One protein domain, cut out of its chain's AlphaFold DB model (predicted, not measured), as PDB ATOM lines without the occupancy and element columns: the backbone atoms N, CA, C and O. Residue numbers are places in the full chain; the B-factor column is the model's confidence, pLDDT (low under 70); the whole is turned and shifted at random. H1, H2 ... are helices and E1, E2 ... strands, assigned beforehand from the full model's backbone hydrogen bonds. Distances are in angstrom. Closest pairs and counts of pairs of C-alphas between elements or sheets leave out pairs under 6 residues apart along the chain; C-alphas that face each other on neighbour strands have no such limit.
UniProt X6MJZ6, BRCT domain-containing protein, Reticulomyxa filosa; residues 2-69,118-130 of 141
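This is residues 2 to 69 and 118 to 130 of the 141 residues of the protein "BRCT domain-containing protein" of Reticulomyxa filosa (UniProt X6MJZ6). With little regular structure, this is a small sheet of short strands, with H1 over one face and H2 beyond E3. Among 81 printed residues look for E1 E2 H1 E3 H2 E4 in turn, a mixed class. The mixed sheet runs E1 E4 E2 E3; the whole is compact, radius of gyration of the C-alphas 12.5 A, spanning 42 by 25 by 23 A.

Find E1, residues 5 to 7, from C-alpha 5 at (76.620, 227.541, 327.542); E4, residues 122 to 124, ends at C-alpha 124, (74.177, 223.235, 328.254). E2 is residues 16 to 19, E3 37 to 39; H1, 25 to 32, and H2, 41 to 48, each measure 10.4 A.

E1 and E4 are antiparallel, N 5 and O 124 within hydrogen-bond range at 2.9 A. E4 and E2 meet only at a point. E2 and E3 are parallel, N 38 and O 17 at 2.8 A; with H1 between, they form a strand-helix-strand unit, crossover right-handed. H1 is on the sheet; its closest C-alpha pair with E2 is Ala 30 and Val 17, 7.0 A. H2 only grazes the sheet. Both helices have every O i to N i+4 pair within range.

Residues 70 to 117 are cut out; C-alphas 69 and 118 are 19.5 A apart. Residues 2 to 4, 67 to 69 and 118 to 130 have pLDDT under 70.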
ATOM      1  N   LYS A   2      69.822 232.739 322.862       39.69
ATOM      2  CA  LYS A   2      70.577 231.949 323.851       39.69
ATOM      3  C   LYS A   2      71.178 230.736 323.143       39.69
ATOM      4  O   LYS A   2      70.440 229.847 322.739       39.69
ATOM      5  N   GLY A   3      72.489 230.780 322.915       61.62
ATOM      6  CA  GLY A   3      73.264 229.656 322.392       61.62
ATOM      7  C   GLY A   3      73.582 228.628 323.479       61.62
ATOM      8  O   GLY A   3      73.033 228.678 324.581       61.62
ATOM      9  N   ALA A   4      74.487 227.703 323.171       66.62
ATOM     10  CA  ALA A   4      74.986 226.757 324.158       66.62
ATOM     11  C   ALA A   4      75.862 227.464 325.207       66.62
ATOM     12  O   ALA A   4      76.622 228.372 324.870       66.62
ATOM     13  N   ASN A   5      75.767 227.038 326.466       76.19
ATOM     14  CA  ASN A   5      76.620 227.541 327.542       76.19
ATOM     15  C   ASN A   5      77.523 226.422 328.063       76.19
ATOM     16  O   ASN A   5      77.029 225.397 328.530       76.19
ATOM     17  N   CYS A   6      78.834 226.620 328.002       75.00
ATOM     18  CA  CYS A   6      79.801 225.656 328.510       75.00
ATOM     19  C   CYS A   6      80.188 226.021 329.942       75.00
ATOM     20  O   CYS A   6      80.692 227.115 330.188       75.00
ATOM     21  N   VAL A   7      79.995 225.095 330.876       76.19
ATOM     22  CA  VAL A   7      80.372 225.259 332.281       76.19
ATOM     23  C   VAL A   7      81.481 224.279 332.650       76.19
ATOM     24  O   VAL A   7      81.595 223.179 332.109       76.19
ATOM     25  N   THR A   8      82.357 224.695 333.556       74.75
ATOM     26  CA  THR A   8      83.453 223.855 334.056       74.75
ATOM     27  C   THR A   8      83.013 222.971 335.215       74.75
ATOM     28  O   THR A   8      83.568 221.885 335.406       74.75
ATOM     29  N   GLU A   9      82.034 223.431 335.984       75.00
ATOM     30  CA  GLU A   9      81.511 222.775 337.178       75.00
ATOM     31  C   GLU A   9      80.168 222.117 336.883       75.00
ATOM     32  O   GLU A   9      79.396 222.590 336.046       75.00
ATOM     33  N   LEU A  10      79.924 220.983 337.537       75.00
ATOM     34  CA  LEU A  10      78.668 220.265 337.410       75.00
ATOM     35  C   LEU A  10      77.660 220.908 338.365       75.00
ATOM     36  O   LEU A  10      77.824 220.842 339.578       75.00
ATOM     37  N   ASP A  11      76.644 221.550 337.801       75.50
ATOM     38  CA  ASP A  11      75.564 222.208 338.536       75.50
ATOM     39  C   ASP A  11      74.213 221.643 338.067       75.50
ATOM     40  O   ASP A  11      74.109 221.064 336.986       75.50
ATOM     41  N   LYS A  12      73.145 221.854 338.838       77.12
ATOM     42  CA  LYS A  12      71.771 221.424 338.513       77.12
ATOM     43  C   LYS A  12      71.227 222.044 337.227       77.12
ATOM     44  O   LYS A  12      70.248 221.571 336.667       77.12
ATOM     45  N   LYS A  13      71.852 223.124 336.758       78.19
ATOM     46  CA  LYS A  13      71.534 223.753 335.474       78.19
ATOM     47  C   LYS A  13      72.073 222.954 334.290       78.19
ATOM     48  O   LYS A  13      71.727 223.301 333.166       78.19
ATOM     49  N   VAL A  14      72.961 221.979 334.507       80.81
ATOM     50  CA  VAL A  14      73.570 221.166 333.450       80.81
ATOM     51  C   VAL A  14      72.556 220.161 332.910       80.81
ATOM     52  O   VAL A  14      71.992 219.365 333.643       80.81
ATOM     53  N   THR A  15      72.349 220.209 331.600       82.06
ATOM     54  CA  THR A  15      71.395 219.389 330.855       82.06
ATOM     55  C   THR A  15      72.056 218.137 330.308       82.06
ATOM     56  O   THR A  15      71.411 217.101 330.266       82.06
ATOM     57  N   HIS A  16      73.320 218.228 329.882       83.06
ATOM     58  CA  HIS A  16      74.061 217.113 329.299       83.06
ATOM     59  C   HIS A  16      75.546 217.217 329.645       83.06
ATOM     60  O   HIS A  16      76.129 218.305 329.706       83.06
ATOM     61  N   VAL A  17      76.182 216.065 329.813       85.12
ATOM     62  CA  VAL A  17      77.630 215.947 329.997       85.12
ATOM     63  C   VAL A  17      78.228 215.297 328.765       85.12
ATOM     64  O   VAL A  17      77.825 214.206 328.391       85.12
ATOM     65  N   VAL A  18      79.212 215.934 328.134       84.94
ATOM     66  CA  VAL A  18      79.873 215.359 326.957       84.94
ATOM     67  C   VAL A  18      81.157 214.653 327.385       84.94
ATOM     68  O   VAL A  18      82.065 215.272 327.945       84.94
ATOM     69  N   ALA A  19      81.258 213.357 327.101       83.31
ATOM     70  CA  ALA A  19      82.427 212.539 327.407       83.31
ATOM     71  C   ALA A  19      82.841 211.696 326.193       83.31
ATOM     72  O   ALA A  19      82.031 211.388 325.329       83.31
ATOM     73  N   ARG A  20      84.126 211.338 326.097       82.81
ATOM     74  CA  ARG A  20      84.624 210.429 325.050       82.81
ATOM     75  C   ARG A  20      84.669 208.991 325.584       82.81
ATOM     76  O   ARG A  20      83.633 208.351 325.696       82.81
ATOM     77  N   ASP A  21      85.840 208.546 326.040       78.25
ATOM     78  CA  ASP A  21      86.050 207.147 326.458       78.25
ATOM     79  C   ASP A  21      86.489 206.981 327.916       78.25
ATOM     80  O   ASP A  21      86.656 205.861 328.394       78.25
ATOM     81  N   ARG A  22      86.723 208.088 328.631       77.44
ATOM     82  CA  ARG A  22      87.332 208.057 329.966       77.44
ATOM     83  C   ARG A  22      86.298 208.213 331.068       77.44
ATOM     84  O   ARG A  22      85.605 209.231 331.116       77.44
ATOM     85  N   LEU A  23      86.308 207.274 332.012       79.62
ATOM     86  CA  LEU A  23      85.560 207.398 333.255       79.62
ATOM     87  C   LEU A  23      86.275 208.389 334.180       79.62
ATOM     88  O   LEU A  23      87.365 208.125 334.679       79.62
ATOM     89  N   THR A  24      85.686 209.564 334.382       81.12
ATOM     90  CA  THR A  24      86.227 210.590 335.289       81.12
ATOM     91  C   THR A  24      85.269 210.805 336.448       81.12
ATOM     92  O   THR A  24      84.088 210.505 336.304       81.12
ATOM     93  N   GLN A  25      85.744 211.370 337.563       80.38
ATOM     94  CA  GLN A  25      84.875 211.656 338.709       80.38
ATOM     95  C   GLN A  25      83.645 212.480 338.297       80.38
ATOM     96  O   GLN A  25      82.535 212.075 338.584       80.38
ATOM     97  N   LYS A  26      83.817 213.501 337.446       80.00
ATOM     98  CA  LYS A  26      82.702 214.305 336.909       80.00
ATOM     99  C   LYS A  26      81.665 213.500 336.122       80.00
ATOM    100  O   LYS A  26      80.492 213.844 336.135       80.00
ATOM    101  N   VAL A  27      82.095 212.462 335.404       83.31
ATOM    102  CA  VAL A  27      81.179 211.572 334.672       83.31
ATOM    103  C   VAL A  27      80.429 210.677 335.657       83.31
ATOM    104  O   VAL A  27      79.226 210.508 335.508       83.31
ATOM    105  N   LYS A  28      81.111 210.161 336.688       83.94
ATOM    106  CA  LYS A  28      80.469 209.408 337.776       83.94
ATOM    107  C   LYS A  28      79.442 210.276 338.514       83.94
ATOM    108  O   LYS A  28      78.311 209.847 338.694       83.94
ATOM    109  N   ASP A  29      79.811 211.509 338.854       83.81
ATOM    110  CA  ASP A  29      78.936 212.467 339.534       83.81
ATOM    111  C   ASP A  29      77.717 212.818 338.666       83.81
ATOM    112  O   ASP A  29      76.596 212.838 339.160       83.81
ATOM    113  N   ALA A  30      77.907 213.014 337.355       83.81
ATOM    114  CA  ALA A  30      76.810 213.259 336.419       83.81
ATOM    115  C   ALA A  30      75.832 212.082 336.332       83.81
ATOM    116  O   ALA A  30      74.622 212.295 336.388       83.81
ATOM    117  N   LEU A  31      76.347 210.851 336.267       86.31
ATOM    118  CA  LEU A  31      75.523 209.641 336.283       86.31
ATOM    119  C   LEU A  31      74.756 209.501 337.606       86.31
ATOM    120  O   LEU A  31      73.569 209.190 337.585       86.31
ATOM    121  N   ASN A  32      75.399 209.799 338.740       88.62
ATOM    122  CA  ASN A  32      74.754 209.803 340.058       88.62
ATOM    123  C   ASN A  32      73.661 210.878 340.172       88.62
ATOM    124  O   ASN A  32      72.670 210.682 340.867       88.62
ATOM    125  N   MET A  33      73.827 212.011 339.487       83.69
ATOM    126  CA  MET A  33      72.838 213.090 339.415       83.69
ATOM    127  C   MET A  33      71.752 212.852 338.351       83.69
ATOM    128  O   MET A  33      70.935 213.743 338.123       83.69
ATOM    129  N   HIS A  34      71.742 211.688 337.691       87.06
ATOM    130  CA  HIS A  34      70.849 211.362 336.572       87.06
ATOM    131  C   HIS A  34      70.920 212.365 335.406       87.06
ATOM    132  O   HIS A  34      69.950 212.558 334.674       87.06
ATOM    133  N   ILE A  35      72.077 213.004 335.214       84.50
ATOM    134  CA  ILE A  35      72.330 213.881 334.070       84.50
ATOM    135  C   ILE A  35      72.835 213.009 332.912       84.50
ATOM    136  O   ILE A  35      73.816 212.278 333.092       84.50
ATOM    137  N   PRO A  36      72.225 213.087 331.716       83.00
ATOM    138  CA  PRO A  36      72.621 212.262 330.584       83.00
ATOM    139  C   PRO A  36      74.057 212.572 330.154       83.00
ATOM    140  O   PRO A  36      74.441 213.727 329.923       83.00
ATOM    141  N   VAL A  37      74.855 211.512 330.032       86.38
ATOM    142  CA  VAL A  37      76.224 211.578 329.524       86.38
ATOM    143  C   VAL A  37      76.216 211.144 328.064       86.38
ATOM    144  O   VAL A  37      75.827 210.023 327.759       86.38
ATOM    145  N   VAL A  38      76.656 212.012 327.159       87.81
ATOM    146  CA  VAL A  38      76.646 211.780 325.708       87.81
ATOM    147  C   VAL A  38      78.054 211.743 325.124       87.81
ATOM    148  O   VAL A  38      78.975 212.405 325.612       87.81
ATOM    149  N   HIS A  39      78.231 210.983 324.046       86.88
ATOM    150  CA  HIS A  39      79.495 210.903 323.327       86.88
ATOM    151  C   HIS A  39      79.804 212.202 322.560       86.88
ATOM    152  O   HIS A  39      78.903 212.868 322.055       86.88
ATOM    153  N   VAL A  40      81.091 212.536 322.380       83.94
ATOM    154  CA  VAL A  40      81.524 213.715 321.591       83.94
ATOM    155  C   VAL A  40      80.969 213.727 320.157       83.94
ATOM    156  O   VAL A  40      80.785 214.797 319.584       83.94
ATOM    157  N   ASN A  41      80.632 212.559 319.601       82.69
ATOM    158  CA  ASN A  41      80.006 212.447 318.278       82.69
ATOM    159  C   ASN A  41      78.663 213.164 318.181       82.69
ATOM    160  O   ASN A  41      78.350 213.700 317.125       82.69
ATOM    161  N   TRP A  42      77.928 213.280 319.284       84.56
ATOM    162  CA  TRP A  42      76.695 214.056 319.312       84.56
ATOM    163  C   TRP A  42      76.926 215.529 318.949       84.56
ATOM    164  O   TRP A  42      76.144 216.117 318.205       84.56
ATOM    165  N   LEU A  43      78.036 216.123 319.409       82.12
ATOM    166  CA  LEU A  43      78.398 217.492 319.036       82.12
ATOM    167  C   LEU A  43      78.745 217.599 317.552       82.12
ATOM    168  O   LEU A  43      78.357 218.574 316.914       82.12
ATOM    169  N   TYR A  44      79.462 216.611 317.008       83.75
ATOM    170  CA  TYR A  44      79.788 216.578 315.582       83.75
ATOM    171  C   TYR A  44      78.520 216.516 314.726       83.75
ATOM    172  O   TYR A  44      78.390 217.306 313.794       83.75
ATOM    173  N   GLU A  45      77.546 215.687 315.098       82.50
ATOM    174  CA  GLU A  45      76.255 215.612 314.406       82.50
ATOM    175  C   GLU A  45      75.425 216.890 314.560       82.50
ATOM    176  O   GLU A  45      74.831 217.374 313.592       82.50
ATOM    177  N   CYS A  46      75.429 217.500 315.749       80.94
ATOM    178  CA  CYS A  46      74.761 218.783 315.955       80.94
ATOM    179  C   CYS A  46      75.348 219.888 315.066       80.94
ATOM    180  O   CYS A  46      74.607 220.721 314.540       80.94
ATOM    181  N   MET A  47      76.673 219.888 314.884       79.44
ATOM    182  CA  MET A  47      77.355 220.812 313.976       79.44
ATOM    183  C   MET A  47      77.045 220.498 312.512       79.44
ATOM    184  O   MET A  47      76.761 221.420 311.754       79.44
ATOM    185  N   ASN A  48      77.048 219.222 312.125       80.12
ATOM    186  CA  ASN A  48      76.795 218.796 310.749       80.12
ATOM    187  C   ASN A  48      75.382 219.171 310.278       80.12
ATOM    188  O   ASN A  48      75.187 219.665 309.169       80.12
ATOM    189  N   HIS A  49      74.388 218.991 311.146       77.50
ATOM    190  CA  HIS A  49      72.997 219.296 310.826       77.50
ATOM    191  C   HIS A  49      72.568 220.720 311.189       77.50
ATOM    192  O   HIS A  49      71.409 221.072 310.955       77.50
ATOM    193  N   PHE A  50      73.460 221.521 311.787       79.31
ATOM    194  CA  PHE A  50      73.154 222.838 312.358       79.31
ATOM    195  C   PHE A  50      71.875 222.832 313.213       79.31
ATOM    196  O   PHE A  50      71.121 223.804 313.249       79.31
ATOM    197  N   ARG A  51      71.607 221.708 313.885       77.50
ATOM    198  CA  ARG A  51      70.439 221.494 314.740       77.50
ATOM    199  C   ARG A  51      70.805 220.609 315.911       77.50
ATOM    200  O   ARG A  51      71.681 219.763 315.780       77.50
ATOM    201  N   ARG A  52      70.102 220.741 317.035       77.06
ATOM    202  CA  ARG A  52      70.219 219.759 318.116       77.06
ATOM    203  C   ARG A  52      69.674 218.423 317.625       77.06
ATOM    204  O   ARG A  52      68.492 218.308 317.311       77.06
ATOM    205  N   VAL A  53      70.569 217.452 317.526       81.31
ATOM    206  CA  VAL A  53      70.248 216.065 317.195       81.31
ATOM    207  C   VAL A  53      69.827 215.347 318.474       81.31
ATOM    208  O   VAL A  53      70.169 215.773 319.580       81.31
ATOM    209  N   ASP A  54      69.044 214.289 318.325       85.50
ATOM    210  CA  ASP A  54      68.610 213.467 319.445       85.50
ATOM    211  C   ASP A  54      69.798 212.803 320.167       85.50
ATOM    212  O   ASP A  54      70.805 212.452 319.544       85.50
ATOM    213  N   THR A  55      69.696 212.670 321.488       82.56
ATOM    214  CA  THR A  55      70.783 212.167 322.343       82.56
ATOM    215  C   THR A  55      70.772 210.656 322.488       82.56
ATOM    216  O   THR A  55      71.834 210.094 322.736       82.56
ATOM    217  N   THR A  56      69.636 209.996 322.251       84.94
ATOM    218  CA  THR A  56      69.418 208.557 322.498       84.94
ATOM    219  C   THR A  56      70.504 207.662 321.895       84.94
ATOM    220  O   THR A  56      70.942 206.693 322.506       84.94
ATOM    221  N   HIS A  57      71.006 208.013 320.708       84.81
ATOM    222  CA  HIS A  57      72.022 207.233 319.986       84.81
ATOM    223  C   HIS A  57      73.455 207.454 320.498       84.81
ATOM    224  O   HIS A  57      74.379 206.743 320.109       84.81
ATOM    225  N   PHE A  58      73.653 208.468 321.339       83.62
ATOM    226  CA  PHE A  58      74.955 208.898 321.839       83.62
ATOM    227  C   PHE A  58      75.070 208.788 323.354       83.62
ATOM    228  O   PHE A  58      76.133 209.117 323.881       83.62
ATOM    229  N   GLU A  59      74.014 208.368 324.049       85.62
ATOM    230  CA  GLU A  59      74.028 208.168 325.493       85.62
ATOM    231  C   GLU A  59      75.029 207.083 325.891       85.62
ATOM    232  O   GLU A  59      75.210 206.066 325.217       85.62
ATOM    233  N   ARG A  60      75.740 207.349 326.983       81.56
ATOM    234  CA  ARG A  60      76.818 206.512 327.502       81.56
ATOM    235  C   ARG A  60      76.506 206.141 328.937       81.56
ATOM    236  O   ARG A  60      76.251 207.002 329.777       81.56
ATOM    237  N   ASN A  61      76.608 204.853 329.218       85.25
ATOM    238  CA  ASN A  61      76.471 204.285 330.545       85.25
ATOM    239  C   ASN A  61      77.842 204.030 331.173       85.25
ATOM    240  O   ASN A  61      78.873 204.014 330.503       85.25
ATOM    241  N   LEU A  62      77.850 203.764 332.482       80.12
ATOM    242  CA  LEU A  62      79.077 203.486 333.237       80.12
ATOM    243  C   LEU A  62      79.917 202.357 332.605       80.12
ATOM    244  O   LEU A  62      81.141 202.442 332.584       80.12
ATOM    245  N   LYS A  63      79.245 201.339 332.049       82.00
ATOM    246  CA  LYS A  63      79.852 200.158 331.412       82.00
ATOM    247  C   LYS A  63      80.627 200.487 330.134       82.00
ATOM    248  O   LYS A  63      81.504 199.727 329.743       82.00
ATOM    249  N   ASP A  64      80.310 201.608 329.494       80.94
ATOM    250  CA  ASP A  64      80.880 201.954 328.197       80.94
ATOM    251  C   ASP A  64      82.242 202.647 328.313       80.94
ATOM    252  O   ASP A  64      82.964 202.804 327.320       80.94
ATOM    253  N   PHE A  65      82.596 203.098 329.516       80.06
ATOM    254  CA  PHE A  65      83.857 203.770 329.769       80.06
ATOM    255  C   PHE A  65      84.948 202.764 330.108       80.06
ATOM    256  O   PHE A  65      84.778 201.886 330.951       80.06
ATOM    257  N   LYS A  66      86.121 202.949 329.500       73.81
ATOM    258  CA  LYS A  66      87.312 202.204 329.902       73.81
ATOM    259  C   LYS A  66      87.857 202.863 331.162       73.81
ATOM    260  O   LYS A  66      88.133 204.069 331.167       73.81
ATOM    261  N   GLU A  67      87.997 202.089 332.232       64.25
ATOM    262  CA  GLU A  67      88.709 202.541 333.419       64.25
ATOM    263  C   GLU A  67      90.176 202.722 333.035       64.25
ATOM    264  O   GLU A  67      90.914 201.773 332.782       64.25
ATOM    265  N   VAL A  68      90.583 203.978 332.872       59.19
ATOM    266  CA  VAL A  68      91.973 204.294 332.574       59.19
ATOM    267  C   VAL A  68      92.674 204.371 333.919       59.19
ATOM    268  O   VAL A  68      92.455 205.331 334.659       59.19
ATOM    269  N   ALA A  69      93.517 203.379 334.227       49.00
ATOM    270  CA  ALA A  69      94.506 203.506 335.296       49.00
ATOM    271  C   ALA A  69      95.226 204.856 335.128       49.00
ATOM    272  O   ALA A  69      95.452 205.260 333.980       49.00
ATOM    273  N   LYS A 118      92.071 221.321 324.655       30.97
ATOM    274  CA  LYS A 118      92.189 219.930 325.137       30.97
ATOM    275  C   LYS A 118      91.779 219.769 326.614       30.97
ATOM    276  O   LYS A 118      92.436 219.064 327.378       30.97
ATOM    277  N   THR A 119      90.692 220.412 327.023       33.12
ATOM    278  CA  THR A 119      90.195 220.423 328.393       33.12
ATOM    279  C   THR A 119      88.680 220.277 328.384       33.12
ATOM    280  O   THR A 119      87.967 221.011 327.713       33.12
ATOM    281  N   ARG A 120      88.240 219.256 329.121       41.56
ATOM    282  CA  ARG A 120      86.874 218.779 329.373       41.56
ATOM    283  C   ARG A 120      85.847 219.923 329.449       41.56
ATOM    284  O   ARG A 120      86.001 220.800 330.295       41.56
ATOM    285  N   LEU A 121      84.797 219.868 328.627       39.81
ATOM    286  CA  LEU A 121      83.676 220.818 328.638       39.81
ATOM    287  C   LEU A 121      82.381 220.092 329.032       39.81
ATOM    288  O   LEU A 121      82.077 219.039 328.476       39.81
ATOM    289  N   LEU A 122      81.631 220.658 329.984       40.47
ATOM    290  CA  LEU A 122      80.225 220.328 330.243       40.47
ATOM    291  C   LEU A 122      79.399 221.389 329.516       40.47
ATOM    292  O   LEU A 122      79.674 222.578 329.675       40.47
ATOM    293  N   CYS A 123      78.428 221.000 328.693       36.94
ATOM    294  CA  CYS A 123      77.727 221.946 327.826       36.94
ATOM    295  C   CYS A 123      76.218 221.873 328.039       36.94
ATOM    296  O   CYS A 123      75.607 220.816 327.923       36.94
ATOM    297  N   ASN A 124      75.612 223.030 328.270       32.50
ATOM    298  CA  ASN A 124      74.177 223.235 328.254       32.50
ATOM    299  C   ASN A 124      73.696 223.617 326.864       32.50
ATOM    300  O   ASN A 124      74.070 224.677 326.368       32.50
ATOM    301  N   PHE A 125      72.836 222.791 326.264       35.66
ATOM    302  CA  PHE A 125      72.259 223.047 324.945       35.66
ATOM    303  C   PHE A 125      70.754 223.292 325.025       35.66
ATOM    304  O   PHE A 125      69.983 222.405 325.388       35.66
ATOM    305  N   HIS A 126      70.327 224.467 324.568       26.86
ATOM    306  CA  HIS A 126      68.949 224.734 324.168       26.86
ATOM    307  C   HIS A 126      68.965 225.178 322.704       26.86
ATOM    308  O   HIS A 126      69.699 226.099 322.354       26.86
ATOM    309  N   PHE A 127      68.212 224.495 321.842       30.61
ATOM    310  CA  PHE A 127      68.172 224.766 320.406       30.61
ATOM    311  C   PHE A 127      66.791 225.310 320.071       30.61
ATOM    312  O   PHE A 127      65.795 224.623 320.273       30.61
ATOM    313  N   SER A 128      66.728 226.545 319.589       25.45
ATOM    314  CA  SER A 128      65.499 227.118 319.050       25.45
ATOM    315  C   SER A 128      65.795 227.623 317.644       25.45
ATOM    316  O   SER A 128      66.615 228.521 317.466       25.45
ATOM    317  N   ASP A 129      65.169 226.944 316.685       29.88
ATOM    318  CA  ASP A 129      64.905 227.279 315.285       29.88
ATOM    319  C   ASP A 129      65.911 228.170 314.540       29.88
ATOM    320  O   ASP A 129      65.773 229.391 314.443       29.88
ATOM    321  N   LEU A 130      66.852 227.520 313.851       33.72
ATOM    322  CA  LEU A 130      67.465 228.078 312.648       33.72
ATOM    323  C   LEU A 130      66.444 227.991 311.502       33.72
ATOM    324  O   LEU A 130      66.274 226.947 310.869       33.72
TER     325      LEU A 130